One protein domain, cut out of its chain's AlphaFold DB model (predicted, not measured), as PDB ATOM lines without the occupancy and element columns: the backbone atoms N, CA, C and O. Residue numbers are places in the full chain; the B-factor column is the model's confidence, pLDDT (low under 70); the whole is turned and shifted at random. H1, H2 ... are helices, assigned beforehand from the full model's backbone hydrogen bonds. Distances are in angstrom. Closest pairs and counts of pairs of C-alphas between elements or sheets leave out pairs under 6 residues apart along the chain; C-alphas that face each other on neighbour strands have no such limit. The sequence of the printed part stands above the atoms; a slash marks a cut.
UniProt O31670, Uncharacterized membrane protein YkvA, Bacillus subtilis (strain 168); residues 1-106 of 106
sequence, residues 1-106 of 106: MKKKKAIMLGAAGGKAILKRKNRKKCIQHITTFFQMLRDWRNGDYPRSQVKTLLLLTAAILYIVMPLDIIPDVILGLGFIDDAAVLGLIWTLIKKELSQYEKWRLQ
ATOM      1  N   MET A   1     265.774 269.854 189.742       69.05
ATOM      2  CA  MET A   1     266.565 270.770 190.610       69.05
ATOM      3  C   MET A   1     265.759 271.846 191.365       69.05
ATOM      4  O   MET A   1     266.171 272.199 192.465       69.05
ATOM      5  N   LYS A   2     264.625 272.368 190.859       82.52
ATOM      6  CA  LYS A   2     263.892 273.500 191.488       82.52
ATOM      7  C   LYS A   2     263.417 273.253 192.940       82.52
ATOM      8  O   LYS A   2     263.572 274.133 193.784       82.52
ATOM      9  N   LYS A   3     262.926 272.047 193.264       83.71
ATOM     10  CA  LYS A   3     262.383 271.692 194.599       83.71
ATOM     11  C   LYS A   3     263.413 271.826 195.737       83.71
ATOM     12  O   LYS A   3     263.097 272.378 196.786       83.71
ATOM     13  N   LYS A   4     264.666 271.404 195.510       84.49
ATOM     14  CA  LYS A   4     265.753 271.492 196.509       84.49
ATOM     15  C   LYS A   4     266.109 272.951 196.841       84.49
ATOM     16  O   LYS A   4     266.332 273.268 198.005       84.49
ATOM     17  N   LYS A   5     266.090 273.846 195.841       82.60
ATOM     18  CA  LYS A   5     266.333 275.290 196.028       82.60
ATOM     19  C   LYS A   5     265.224 275.950 196.857       82.60
ATOM     20  O   LYS A   5     265.536 276.717 197.759       82.60
ATOM     21  N   ALA A   6     263.955 275.608 196.613       84.36
ATOM     22  CA  ALA A   6     262.823 276.130 197.388       84.36
ATOM     23  C   ALA A   6     262.885 275.729 198.875       84.36
ATOM     24  O   ALA A   6     262.728 276.581 199.745       84.36
ATOM     25  N   ILE A   7     263.200 274.460 199.170       84.24
ATOM     26  CA  ILE A   7     263.371 273.976 200.553       84.24
ATOM     27  C   ILE A   7     264.525 274.714 201.251       84.24
ATOM     28  O   ILE A   7     264.376 275.154 202.390       84.24
ATOM     29  N   MET A   8     265.661 274.907 200.565       81.45
ATOM     30  CA  MET A   8     266.804 275.642 201.116       81.45
ATOM     31  C   MET A   8     266.473 277.119 201.380       81.45
ATOM     32  O   MET A   8     266.857 277.632 202.425       81.45
ATOM     33  N   LEU A   9     265.739 277.792 200.484       81.92
ATOM     34  CA  LEU A   9     265.304 279.183 200.669       81.92
ATOM     35  C   LEU A   9     264.332 279.332 201.846       81.92
ATOM     36  O   LEU A   9     264.501 280.245 202.651       81.92
ATOM     37  N   GLY A  10     263.368 278.416 201.996       84.72
ATOM     38  CA  GLY A  10     262.461 278.398 203.150       84.72
ATOM     39  C   GLY A  10     263.209 278.186 204.470       84.72
ATOM     40  O   GLY A  10     263.016 278.936 205.427       84.72
ATOM     41  N   ALA A  11     264.140 277.225 204.502       83.54
ATOM     42  CA  ALA A  11     264.979 276.974 205.672       83.54
ATOM     43  C   ALA A  11     265.923 278.152 205.986       83.54
ATOM     44  O   ALA A  11     266.081 278.523 207.149       83.54
ATOM     45  N   ALA A  12     266.534 278.766 204.969       81.67
ATOM     46  CA  ALA A  12     267.395 279.938 205.123       81.67
ATOM     47  C   ALA A  12     266.607 281.153 205.638       81.67
ATOM     48  O   ALA A  12     267.064 281.826 206.564       81.67
ATOM     49  N   GLY A  13     265.399 281.379 205.111       82.34
ATOM     50  CA  GLY A  13     264.472 282.401 205.598       82.34
ATOM     51  C   GLY A  13     264.101 282.183 207.066       82.34
ATOM     52  O   GLY A  13     264.241 283.096 207.878       82.34
ATOM     53  N   GLY A  14     263.739 280.950 207.439       84.86
ATOM     54  CA  GLY A  14     263.448 280.583 208.829       84.86
ATOM     55  C   GLY A  14     264.631 280.830 209.773       84.86
ATOM     56  O   GLY A  14     264.475 281.468 210.816       84.86
ATOM     57  N   LYS A  15     265.845 280.411 209.383       82.70
ATOM     58  CA  LYS A  15     267.075 280.661 210.159       82.70
ATOM     59  C   LYS A  15     267.367 282.158 210.316       82.70
ATOM     60  O   LYS A  15     267.737 282.588 211.409       82.70
ATOM     61  N   ALA A  16     267.179 282.958 209.267       82.77
ATOM     62  CA  ALA A  16     267.385 284.406 209.319       82.77
ATOM     63  C   ALA A  16     266.390 285.100 210.268       82.77
ATOM     64  O   ALA A  16     266.791 285.949 211.071       82.77
ATOM     65  N   ILE A  17     265.115 284.694 210.243       83.40
ATOM     66  CA  ILE A  17     264.074 285.204 211.149       83.40
ATOM     67  C   ILE A  17     264.411 284.867 212.610       83.40
ATOM     68  O   ILE A  17     264.378 285.753 213.470       83.40
ATOM     69  N   LEU A  18     264.807 283.621 212.895       83.89
ATOM     70  CA  LEU A  18     265.212 283.191 214.240       83.89
ATOM     71  C   LEU A  18     266.447 283.952 214.744       83.89
ATOM     72  O   LEU A  18     266.446 284.462 215.868       83.89
ATOM     73  N   LYS A  19     267.474 284.111 213.898       82.99
ATOM     74  CA  LYS A  19     268.685 284.878 214.233       82.99
ATOM     75  C   LYS A  19     268.350 286.337 214.571       82.99
ATOM     76  O   LYS A  19     268.884 286.879 215.539       82.99
ATOM     77  N   ARG A  20     267.421 286.959 213.830       82.81
ATOM     78  CA  ARG A  20     266.932 288.325 214.102       82.81
ATOM     79  C   ARG A  20     266.182 288.414 215.433       82.81
ATOM     80  O   ARG A  20     266.403 289.366 216.181       82.81
ATOM     81  N   LYS A  21     265.325 287.437 215.746       86.08
ATOM     82  CA  LYS A  21     264.569 287.382 217.011       86.08
ATOM     83  C   LYS A  21     265.505 287.316 218.222       86.08
ATOM     84  O   LYS A  21     265.342 288.103 219.152       86.08
ATOM     85  N   ASN A  22     266.526 286.459 218.177       86.35
ATOM     86  CA  ASN A  22     267.505 286.336 219.264       86.35
ATOM     87  C   ASN A  22     268.315 287.623 219.465       86.35
ATOM     88  O   ASN A  22     268.483 288.069 220.596       86.35
ATOM     89  N   ARG A  23     268.750 288.269 218.374       84.26
ATOM     90  CA  ARG A  23     269.448 289.566 218.422       84.26
ATOM     91  C   ARG A  23     268.607 290.647 219.103       84.26
ATOM     92  O   ARG A  23     269.109 291.325 219.992       84.26
ATOM     93  N   LYS A  24     267.334 290.786 218.709       85.81
ATOM     94  CA  LYS A  24     266.413 291.748 219.337       85.81
ATOM     95  C   LYS A  24     266.247 291.473 220.831       85.81
ATOM     96  O   LYS A  24     266.338 292.407 221.616       85.81
ATOM     97  N   LYS A  25     266.090 290.204 221.217       84.80
ATOM     98  CA  LYS A  25     265.948 289.802 222.620       84.80
ATOM     99  C   LYS A  25     267.178 290.170 223.459       84.80
ATOM    100  O   LYS A  25     267.021 290.689 224.557       84.80
ATOM    101  N   CYS A  26     268.394 289.955 222.951       82.70
ATOM    102  CA  CYS A  26     269.612 290.350 223.670       82.70
ATOM    103  C   CYS A  26     269.696 291.867 223.881       82.70
ATOM    104  O   CYS A  26     269.990 292.304 224.987       82.70
ATOM    105  N   ILE A  27     269.390 292.661 222.849       86.22
ATOM    106  CA  ILE A  27     269.376 294.128 222.962       86.22
ATOM    107  C   ILE A  27     268.330 294.572 223.986       86.22
ATOM    108  O   ILE A  27     268.629 295.403 224.836       86.22
ATOM    109  N   GLN A  28     267.137 293.969 223.958       88.13
ATOM    110  CA  GLN A  28     266.094 294.240 224.944       88.13
ATOM    111  C   GLN A  28     266.573 293.956 226.370       88.13
ATOM    112  O   GLN A  28     266.440 294.825 227.223       88.13
ATOM    113  N   HIS A  29     267.211 292.804 226.616       86.30
ATOM    114  CA  HIS A  29     267.753 292.483 227.939       86.30
ATOM    115  C   HIS A  29     268.758 293.535 228.436       86.30
ATOM    116  O   HIS A  29     268.694 293.949 229.590       86.30
ATOM    117  N   ILE A  30     269.641 294.010 227.556       85.92
ATOM    118  CA  ILE A  30     270.607 295.067 227.883       85.92
ATOM    119  C   ILE A  30     269.876 296.378 228.213       85.92
ATOM    120  O   ILE A  30     270.173 297.017 229.219       85.92
ATOM    121  N   THR A  31     268.878 296.773 227.419       89.08
ATOM    122  CA  THR A  31     268.114 298.007 227.675       89.08
ATOM    123  C   THR A  31     267.262 297.945 228.940       89.08
ATOM    124  O   THR A  31     267.164 298.939 229.657       89.08
ATOM    125  N   THR A  32     266.646 296.800 229.236       88.30
ATOM    126  CA  THR A  32     265.901 296.593 230.482       88.30
ATOM    127  C   THR A  32     266.862 296.617 231.666       88.30
ATOM    128  O   THR A  32     266.513 297.139 232.717       88.30
ATOM    129  N   PHE A  33     268.094 296.126 231.500       85.96
ATOM    130  CA  PHE A  33     269.094 296.215 232.556       85.96
ATOM    131  C   PHE A  33     269.475 297.664 232.862       85.96
ATOM    132  O   PHE A  33     269.510 298.034 234.028       85.96
ATOM    133  N   PHE A  34     269.719 298.501 231.851       88.28
ATOM    134  CA  PHE A  34     270.000 299.920 232.097       88.28
ATOM    135  C   PHE A  34     268.846 300.621 232.830       88.28
ATOM    136  O   PHE A  34     269.091 301.491 233.664       88.28
ATOM    137  N   GLN A  35     267.602 300.216 232.562       89.41
ATOM    138  CA  GLN A  35     266.433 300.682 233.317       89.41
ATOM    139  C   GLN A  35     266.459 300.167 234.762       89.41
ATOM    140  O   GLN A  35     266.352 300.968 235.681       89.41
ATOM    141  N   MET A  36     266.717 298.874 234.976       87.51
ATOM    142  CA  MET A  36     266.883 298.296 236.314       87.51
ATOM    143  C   MET A  36     267.993 298.988 237.112       87.51
ATOM    144  O   MET A  36     267.810 299.277 238.288       87.51
ATOM    145  N   LEU A  37     269.136 299.275 236.488       86.33
ATOM    146  CA  LEU A  37     270.257 299.980 237.107       86.33
ATOM    147  C   LEU A  37     269.867 301.410 237.497       86.33
ATOM    148  O   LEU A  37     270.230 301.869 238.578       86.33
ATOM    149  N   ARG A  38     269.117 302.105 236.634       89.24
ATOM    150  CA  ARG A  38     268.589 303.445 236.913       89.24
ATOM    151  C   ARG A  38     267.620 303.427 238.095       89.24
ATOM    152  O   ARG A  38     267.811 304.214 239.017       89.24
ATOM    153  N   ASP A  39     266.642 302.528 238.080       88.94
ATOM    154  CA  ASP A  39     265.625 302.407 239.132       88.94
ATOM    155  C   ASP A  39     266.255 301.953 240.456       88.94
ATOM    156  O   ASP A  39     265.899 302.435 241.526       88.94
ATOM    157  N   TRP A  40     267.265 301.080 240.397       85.11
ATOM    158  CA  TRP A  40     268.045 300.698 241.571       85.11
ATOM    159  C   TRP A  40     268.840 301.874 242.146       85.11
ATOM    160  O   TRP A  40     268.793 302.104 243.349       85.11
ATOM    161  N   ARG A  41     269.536 302.646 241.300       84.45
ATOM    162  CA  ARG A  41     270.290 303.835 241.734       84.45
ATOM    163  C   ARG A  41     269.374 304.895 242.352       84.45
ATOM    164  O   ARG A  41     269.789 305.591 243.270       84.45
ATOM    165  N   ASN A  42     268.152 305.029 241.841       88.78
ATOM    166  CA  ASN A  42     267.149 305.932 242.397       88.78
ATOM    167  C   ASN A  42     266.526 305.406 243.708       88.78
ATOM    168  O   ASN A  42     265.895 306.177 244.421       88.78
ATOM    169  N   GLY A  43     266.711 304.122 244.035       84.81
ATOM    170  CA  GLY A  43     266.112 303.474 245.204       84.81
ATOM    171  C   GLY A  43     264.696 302.928 244.975       84.81
ATOM    172  O   GLY A  43     264.138 302.317 245.882       84.81
ATOM    173  N   ASP A  44     264.141 303.077 243.770       85.39
ATOM    174  CA  ASP A  44     262.789 302.629 243.411       85.39
ATOM    175  C   ASP A  44     262.676 301.098 243.378       85.39
ATOM    176  O   ASP A  44     261.612 300.536 243.635       85.39
ATOM    177  N   TYR A  45     263.785 300.408 243.081       82.37
ATOM    178  CA  TYR A  45     263.847 298.949 243.021       82.37
ATOM    179  C   TYR A  45     264.594 298.350 244.233       82.37
ATOM    180  O   TYR A  45     265.797 298.068 244.146       82.37
ATOM    181  N   PRO A  46     263.908 298.089 245.367       74.03
ATOM    182  CA  PRO A  46     264.546 297.646 246.612       74.03
ATOM    183  C   PRO A  46     265.053 296.199 246.567       74.03
ATOM    184  O   PRO A  46     265.868 295.798 247.392       74.03
ATOM    185  N   ARG A  47     264.570 295.384 245.618       70.85
ATOM    186  CA  ARG A  47     264.827 293.933 245.584       70.85
ATOM    187  C   ARG A  47     266.039 293.525 244.744       70.85
ATOM    188  O   ARG A  47     266.255 292.337 244.526       70.85
ATOM    189  N   SER A  48     266.824 294.484 244.266       70.40
ATOM    190  CA  SER A  48     267.994 294.186 243.445       70.40
ATOM    191  C   SER A  48     269.040 293.379 244.213       70.40
ATOM    192  O   SER A  48     269.529 293.811 245.260       70.40
ATOM    193  N   GLN A  49     269.458 292.237 243.667       75.37
ATOM    194  CA  GLN A  49     270.677 291.596 244.142       75.37
ATOM    195  C   GLN A  49     271.889 292.445 243.736       75.37
ATOM    196  O   GLN A  49     272.312 292.421 242.582       75.37
ATOM    197  N   VAL A  50     272.505 293.137 244.704       75.85
ATOM    198  CA  VAL A  50     273.770 293.888 244.521       75.85
ATOM    199  C   VAL A  50     274.830 293.039 243.805       75.85
ATOM    200  O   VAL A  50     275.557 293.540 242.952       75.85
ATOM    201  N   LYS A  51     274.849 291.725 244.073       79.44
ATOM    202  CA  LYS A  51     275.692 290.747 243.371       79.44
ATOM    203  C   LYS A  51     275.515 290.810 241.853       79.44
ATOM    204  O   LYS A  51     276.499 290.852 241.131       79.44
ATOM    205  N   THR A  52     274.286 290.851 241.357       80.94
ATOM    206  CA  THR A  52     274.017 290.849 239.914       80.94
ATOM    207  C   THR A  52     274.403 292.163 239.251       80.94
ATOM    208  O   THR A  52     274.936 292.151 238.144       80.94
ATOM    209  N   LEU A  53     274.201 293.291 239.938       80.53
ATOM    210  CA  LEU A  53     274.699 294.591 239.479       80.53
ATOM    211  C   LEU A  53     276.226 294.600 239.375       80.53
ATOM    212  O   LEU A  53     276.765 295.063 238.373       80.53
ATOM    213  N   LEU A  54     276.912 294.043 240.375       82.08
ATOM    214  CA  LEU A  54     278.368 293.918 240.392       82.08
ATOM    215  C   LEU A  54     278.870 293.016 239.252       82.08
ATOM    216  O   LEU A  54     279.733 293.431 238.484       82.08
ATOM    217  N   LEU A  55     278.283 291.823 239.094       82.56
ATOM    218  CA  LEU A  55     278.620 290.872 238.027       82.56
ATOM    219  C   LEU A  55     278.435 291.482 236.633       82.56
ATOM    220  O   LEU A  55     279.249 291.258 235.739       82.56
ATOM    221  N   LEU A  56     277.374 292.263 236.430       78.53
ATOM    222  CA  LEU A  56     277.136 292.902 235.143       78.53
ATOM    223  C   LEU A  56     278.029 294.119 234.920       78.53
ATOM    224  O   LEU A  56     278.513 294.316 233.811       78.53
ATOM    225  N   THR A  57     278.310 294.899 235.961       79.81
ATOM    226  CA  THR A  57     279.317 295.964 235.877       79.81
ATOM    227  C   THR A  57     280.655 295.370 235.446       79.81
ATOM    228  O   THR A  57     281.246 295.859 234.490       79.81
ATOM    229  N   ALA A  58     281.066 294.244 236.036       80.02
ATOM    230  CA  ALA A  58     282.259 293.510 235.619       80.02
ATOM    231  C   ALA A  58     282.187 293.037 234.153       80.02
ATOM    232  O   ALA A  58     283.140 293.238 233.406       80.02
ATOM    233  N   ALA A  59     281.053 292.485 233.704       79.99
ATOM    234  CA  ALA A  59     280.883 292.060 232.311       79.99
ATOM    235  C   ALA A  59     280.918 293.230 231.305       79.99
ATOM    236  O   ALA A  59     281.458 293.080 230.212       79.99
ATOM    237  N   ILE A  60     280.356 294.396 231.649       81.08
ATOM    238  CA  ILE A  60     280.422 295.601 230.803       81.08
ATOM    239  C   ILE A  60     281.847 296.142 230.769       81.08
ATOM    240  O   ILE A  60     282.340 296.442 229.684       81.08
ATOM    241  N   LEU A  61     282.501 296.249 231.930       80.56
ATOM    242  CA  LEU A  61     283.893 296.684 232.020       80.56
ATOM    243  C   LEU A  61     284.779 295.791 231.156       80.56
ATOM    244  O   LEU A  61     285.517 296.326 230.344       80.56
ATOM    245  N   TYR A  62     284.601 294.469 231.219       72.30
ATOM    246  CA  TYR A  62     285.321 293.508 230.380       72.30
ATOM    247  C   TYR A  62     285.151 293.759 228.870       72.30
ATOM    248  O   TYR A  62     286.105 293.619 228.110       72.30
ATOM    249  N   ILE A  63     283.953 294.152 228.414       76.48
ATOM    250  CA  ILE A  63     283.681 294.445 226.991       76.48
ATOM    251  C   ILE A  63     284.250 295.806 226.568       76.48
ATOM    252  O   ILE A  63     284.820 295.923 225.485       76.48
ATOM    253  N   VAL A  64     284.014 296.849 227.371       79.33
ATOM    254  CA  VAL A  64     284.380 298.242 227.046       79.33
ATOM    255  C   VAL A  64     285.883 298.448 227.168       79.33
ATOM    256  O   VAL A  64     286.482 299.193 226.396       79.33
ATOM    257  N   MET A  65     286.478 297.791 228.152       69.83
ATOM    258  CA  MET A  65     287.852 297.967 228.545       69.83
ATOM    259  C   MET A  65     288.426 296.584 228.873       69.83
ATOM    260  O   MET A  65     288.320 296.138 230.013       69.83
ATOM    261  N   PRO A  66     289.083 295.899 227.921       65.67
ATOM    262  CA  PRO A  66     289.752 294.623 228.195       65.67
ATOM    263  C   PRO A  66     290.977 294.778 229.129       65.67
ATOM    264  O   PRO A  66     291.840 293.907 229.158       65.67
ATOM    265  N   LEU A  67     291.092 295.895 229.859       59.23
ATOM    266  CA  LEU A  67     292.231 296.258 230.695       59.23
ATOM    267  C   LEU A  67     292.105 295.580 232.070       59.23
ATOM    268  O   LEU A  67     291.466 296.072 232.995       59.23
ATOM    269  N   ASP A  68     292.747 294.430 232.180       61.47
ATOM    270  CA  ASP A  68     293.698 294.163 233.258       61.47
ATOM    271  C   ASP A  68     293.271 293.837 234.713       61.47
ATOM    272  O   ASP A  68     294.154 293.742 235.554       61.47
ATOM    273  N   ILE A  69     292.000 293.524 235.056       52.54
ATOM    274  CA  ILE A  69     291.665 292.986 236.424       52.54
ATOM    275  C   ILE A  69     291.136 291.528 236.512       52.54
ATOM    276  O   ILE A  69     291.381 290.856 237.513       52.54
ATOM    277  N   ILE A  70     290.496 290.961 235.477       56.18
ATOM    278  CA  ILE A  70     290.422 289.480 235.375       56.18
ATOM    279  C   ILE A  70     291.805 288.816 235.255       56.18
ATOM    280  O   ILE A  70     291.976 287.758 235.868       56.18
ATOM    281  N   PRO A  71     292.779 289.371 234.499       51.04
ATOM    282  CA  PRO A  71     293.977 288.655 234.118       51.04
ATOM    283  C   PRO A  71     294.941 288.383 235.260       51.04
ATOM    284  O   PRO A  71     295.978 287.843 234.939       51.04
ATOM    285  N   ASP A  72     294.591 288.636 236.531       60.45
ATOM    286  CA  ASP A  72     295.289 288.065 237.690       60.45
ATOM    287  C   ASP A  72     294.495 286.997 238.485       60.45
ATOM    288  O   ASP A  72     295.099 286.109 239.083       60.45
ATOM    289  N   VAL A  73     293.153 286.991 238.502       54.96
ATOM    290  CA  VAL A  73     292.391 286.167 239.480       54.96
ATOM    291  C   VAL A  73     292.029 284.761 238.980       54.96
ATOM    292  O   VAL A  73     291.829 283.859 239.791       54.96
ATOM    293  N   ILE A  74     292.005 284.521 237.666       56.14
ATOM    294  CA  ILE A  74     291.871 283.158 237.105       56.14
ATOM    295  C   ILE A  74     293.157 282.739 236.377       56.14
ATOM    296  O   ILE A  74     293.139 281.885 235.494       56.14
ATOM    297  N   LEU A  75     294.315 283.293 236.752       53.30
ATOM    298  CA  LEU A  75     295.640 282.878 236.253       53.30
ATOM    299  C   LEU A  75     296.059 281.453 236.689       53.30
ATOM    300  O   LEU A  75     297.211 281.187 237.017       53.30
ATOM    301  N   GLY A  76     295.125 280.504 236.671       56.18
ATOM    302  CA  GLY A  76     295.378 279.068 236.715       56.18
ATOM    303  C   GLY A  76     294.522 278.246 235.743       56.18
ATOM    304  O   GLY A  76     294.805 277.063 235.572       56.18
ATOM    305  N   LEU A  77     293.499 278.813 235.084       55.21
ATOM    306  CA  LEU A  77     292.616 278.063 234.177       55.21
ATOM    307  C   LEU A  77     292.504 278.792 232.833       55.21
ATOM    308  O   LEU A  77     291.784 279.771 232.684       55.21
ATOM    309  N   GLY A  78     293.277 278.321 231.854       52.61
ATOM    310  CA  GLY A  78     293.427 278.972 230.555       52.61
ATOM    311  C   GLY A  78     292.123 279.115 229.763       52.61
ATOM    312  O   GLY A  78     291.339 278.176 229.724       52.61
ATOM    313  N   PHE A  79     291.967 280.278 229.112       58.00
ATOM    314  CA  PHE A  79     291.159 280.714 227.944       58.00
ATOM    315  C   PHE A  79     289.731 280.178 227.694       58.00
ATOM    316  O   PHE A  79     288.914 280.878 227.099       58.00
ATOM    317  N   ILE A  80     289.405 278.949 228.080       58.24
ATOM    318  CA  ILE A  80     288.074 278.346 227.965       58.24
ATOM    319  C   ILE A  80     287.133 278.912 229.046       58.24
ATOM    320  O   ILE A  80     285.921 278.960 228.822       58.24
ATOM    321  N   ASP A  81     287.669 279.382 230.182       70.23
ATOM    322  CA  ASP A  81     286.858 279.805 231.331       70.23
ATOM    323  C   ASP A  81     286.085 281.116 231.099       70.23
ATOM    324  O   ASP A  81     284.917 281.206 231.468       70.23
ATOM    325  N   ASP A  82     286.639 282.107 230.392       74.93
ATOM    326  CA  ASP A  82     286.013 283.437 230.266       74.93
ATOM    327  C   ASP A  82     284.601 283.391 229.660       74.93
ATOM    328  O   ASP A  82     283.664 284.032 230.142       74.93
ATOM    329  N   ALA A  83     284.413 282.600 228.598       74.28
ATOM    330  CA  ALA A  83     283.108 282.453 227.959       74.28
ATOM    331  C   ALA A  83     282.106 281.724 228.869       74.28
ATOM    332  O   ALA A  83     280.914 282.055 228.865       74.28
ATOM    333  N   ALA A  84     282.577 280.750 229.654       79.08
ATOM    334  CA  ALA A  84     281.763 280.067 230.649       79.08
ATOM    335  C   ALA A  84     281.352 281.039 231.763       79.08
ATOM    336  O   ALA A  84     280.163 281.139 232.073       79.08
ATOM    337  N   VAL A  85     282.296 281.830 232.278       76.39
ATOM    338  CA  VAL A  85     282.073 282.883 233.275       76.39
ATOM    339  C   VAL A  85     281.054 283.906 232.770       76.39
ATOM    340  O   VAL A  85     280.053 284.158 233.442       76.39
ATOM    341  N   LEU A  86     281.215 284.428 231.550       80.30
ATOM    342  CA  LEU A  86     280.243 285.343 230.941       80.30
ATOM    343  C   LEU A  86     278.863 284.690 230.759       80.30
ATOM    344  O   LEU A  86     277.840 285.343 230.974       80.30
ATOM    345  N   GLY A  87     278.804 283.405 230.402       84.22
ATOM    346  CA  GLY A  87     277.555 282.644 230.297       84.22
ATOM    347  C   GLY A  87     276.836 282.459 231.641       84.22
ATOM    348  O   GLY A  87     275.609 282.602 231.719       84.22
ATOM    349  N   LEU A  88     277.591 282.195 232.710       83.06
ATOM    350  CA  LEU A  88     277.080 282.115 234.080       83.06
ATOM    351  C   LEU A  88     276.559 283.476 234.546       83.06
ATOM    352  O   LEU A  88     275.411 283.576 234.989       83.06
ATOM    353  N   ILE A  89     277.353 284.534 234.355       83.22
ATOM    354  CA  ILE A  89     276.965 285.918 234.642       83.22
ATOM    355  C   ILE A  89     275.673 286.267 233.893       83.22
ATOM    356  O   ILE A  89     274.709 286.734 234.501       83.22
ATOM    357  N   TRP A  90     275.591 285.961 232.596       85.51
ATOM    358  CA  TRP A  90     274.404 286.212 231.776       85.51
ATOM    359  C   TRP A  90     273.153 285.494 232.291       85.51
ATOM    360  O   TRP A  90     272.050 286.043 232.242       85.51
ATOM    361  N   THR A  91     273.304 284.273 232.802       87.43
ATOM    362  CA  THR A  91     272.195 283.498 233.373       87.43
ATOM    363  C   THR A  91     271.693 284.118 234.677       87.43
ATOM    364  O   THR A  91     270.480 284.237 234.872       87.43
ATOM    365  N   LEU A  92     272.607 284.584 235.533       85.28
ATOM    366  CA  LEU A  92     272.275 285.301 236.768       85.28
ATOM    367  C   LEU A  92     271.584 286.640 236.474       85.28
ATOM    368  O   LEU A  92     270.531 286.928 237.043       85.28
ATOM    369  N   ILE A  93     272.096 287.406 235.507       85.96
ATOM    370  CA  ILE A  93     271.482 288.660 235.045       85.96
ATOM    371  C   ILE A  93     270.082 288.417 234.513       85.96
ATOM    372  O   ILE A  93     269.153 289.122 234.889       85.96
ATOM    373  N   LYS A  94     269.898 287.413 233.651       87.29
ATOM    374  CA  LYS A  94     268.577 287.081 233.105       87.29
ATOM    375  C   LYS A  94     267.564 286.770 234.196       87.29
ATOM    376  O   LYS A  94     266.400 287.155 234.061       87.29
ATOM    377  N   LYS A  95     267.989 286.070 235.250       88.27
ATOM    378  CA  LYS A  95     267.132 285.747 236.390       88.27
ATOM    379  C   LYS A  95     266.677 287.019 237.102       88.27
ATOM    380  O   LYS A  95     265.476 287.192 237.280       88.27
ATOM    381  N   GLU A  96     267.597 287.921 237.434       85.46
ATOM    382  CA  GLU A  96     267.245 289.197 238.070       85.46
ATOM    383  C   GLU A  96     266.413 290.094 237.163       85.46
ATOM    384  O   GLU A  96     265.434 290.678 237.611       85.46
ATOM    385  N   LEU A  97     266.741 290.156 235.874       88.27
ATOM    386  CA  LEU A  97     265.983 290.951 234.923       88.27
ATOM    387  C   LEU A  97     264.538 290.478 234.819       88.27
ATOM    388  O   LEU A  97     263.633 291.295 234.763       88.27
ATOM    389  N   SER A  98     264.317 289.163 234.864       87.90
ATOM    390  CA  SER A  98     262.968 288.594 234.899       87.90
ATOM    391  C   SER A  98     262.225 288.979 236.185       87.90
ATOM    392  O   SER A  98     261.008 289.124 236.173       87.90
ATOM    393  N   GLN A  99     262.934 289.132 237.307       87.43
ATOM    394  CA  GLN A  99     262.343 289.595 238.566       87.43
ATOM    395  C   GLN A  99     262.022 291.093 238.522       87.43
ATOM    396  O   GLN A  99     260.945 291.488 238.960       87.43
ATOM    397  N   TYR A 100     262.902 291.898 237.929       87.98
ATOM    398  CA  TYR A 100     262.666 293.317 237.681       87.98
ATOM    399  C   TYR A 100     261.506 293.544 236.700       87.98
ATOM    400  O   TYR A 100     260.639 294.369 236.958       87.98
ATOM    401  N   GLU A 101     261.424 292.765 235.616       88.50
ATOM    402  CA  GLU A 101     260.300 292.802 234.672       88.50
ATOM    403  C   GLU A 101     258.976 292.462 235.361       88.50
ATOM    404  O   GLU A 101     257.980 293.134 235.118       88.50
ATOM    405  N   LYS A 102     258.958 291.465 236.257       89.24
ATOM    406  CA  LYS A 102     257.767 291.162 237.066       89.24
ATOM    407  C   LYS A 102     257.393 292.316 237.987       89.24
ATOM    408  O   LYS A 102     256.217 292.631 238.076       89.24
ATOM    409  N   TRP A 103     258.366 292.925 238.659       87.58
ATOM    410  CA  TRP A 103     258.121 294.069 239.536       87.58
ATOM    411  C   TRP A 103     257.577 295.278 238.761       87.58
ATOM    412  O   TRP A 103     256.636 295.909 239.206       87.58
ATOM    413  N   ARG A 104     258.090 295.537 237.555       85.97
ATOM    414  CA  ARG A 104     257.606 296.594 236.649       85.97
ATOM    415  C   ARG A 104     256.181 296.389 236.125       85.97
ATOM    416  O   ARG A 104     255.616 297.327 235.572       85.97
ATOM    417  N   LEU A 105     255.664 295.163 236.181       85.02
ATOM    418  CA  LEU A 105     254.300 294.821 235.769       85.02
ATOM    419  C   LEU A 105     253.299 294.860 236.933       85.02
ATOM    420  O   LEU A 105     252.108 294.680 236.681       85.02
ATOM    421  N   GLN A 106     253.774 295.024 238.171       72.40
ATOM    422  CA  GLN A 106     252.928 295.262 239.343       72.40
ATOM    423  C   GLN A 106     252.533 296.734 239.404       72.40
ATOM    424  O   GLN A 106     251.365 296.980 239.768       72.40
TER     425      GLN A 106
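Overview. This is residues 1 to 106 of the 106 residues of the protein "Uncharacterized membrane protein YkvA" of Bacillus subtilis (strain 168) (UniProt O31670). What is the main picture? A long arm, residues 1 to 28, sticks out from a small body in which the last part of H1 crosses H4 and H2 packs on H4. What makes it up? The printed part has 106 residues, with four named helices, H1 to H4 in order, and no named strand: all helix. It is only just loose, close to extended (radius of gyration of the C-alphas 19.1 A), and spans 61 by 45 by 19 A.

Arrangement. What does the first helix meet? H1, residues 2 to 42, touches H4, residues 81 to 104, with residues 29 to 36 alone; the closest C-alphas, of Phe 33 and Leu 97, are 6.6 A apart. They run the same way at a steep tilt of 69 degrees, only just short of about perpendicular. And the others? H2, residues 50 to 64, touches H4, opposite ways at a steep tilt of 53 degrees; the closest C-alphas, of Thr 52 and Ile 93, are 5.9 A apart. H3, residues 70 to 73, touches no helix. Are the backbones whole? In H1, H2 and H4 every O i to N i+4 pair is within hydrogen-bond range; H3 is too short for one.

Along the chain. Where does H1 begin? At C-alpha 2 (263.892, 273.500, 191.488), running 60.4 A. Where does H4 end? At C-alpha 104 (257.606, 296.594, 236.649), after 34.1 A; H2 runs 20.9 A.

Size, cuts and confidence. Is anything missing? The printed part has no cut, and no link is long. Where is confidence low? Residue 1 and residues 65 to 80 are under 70.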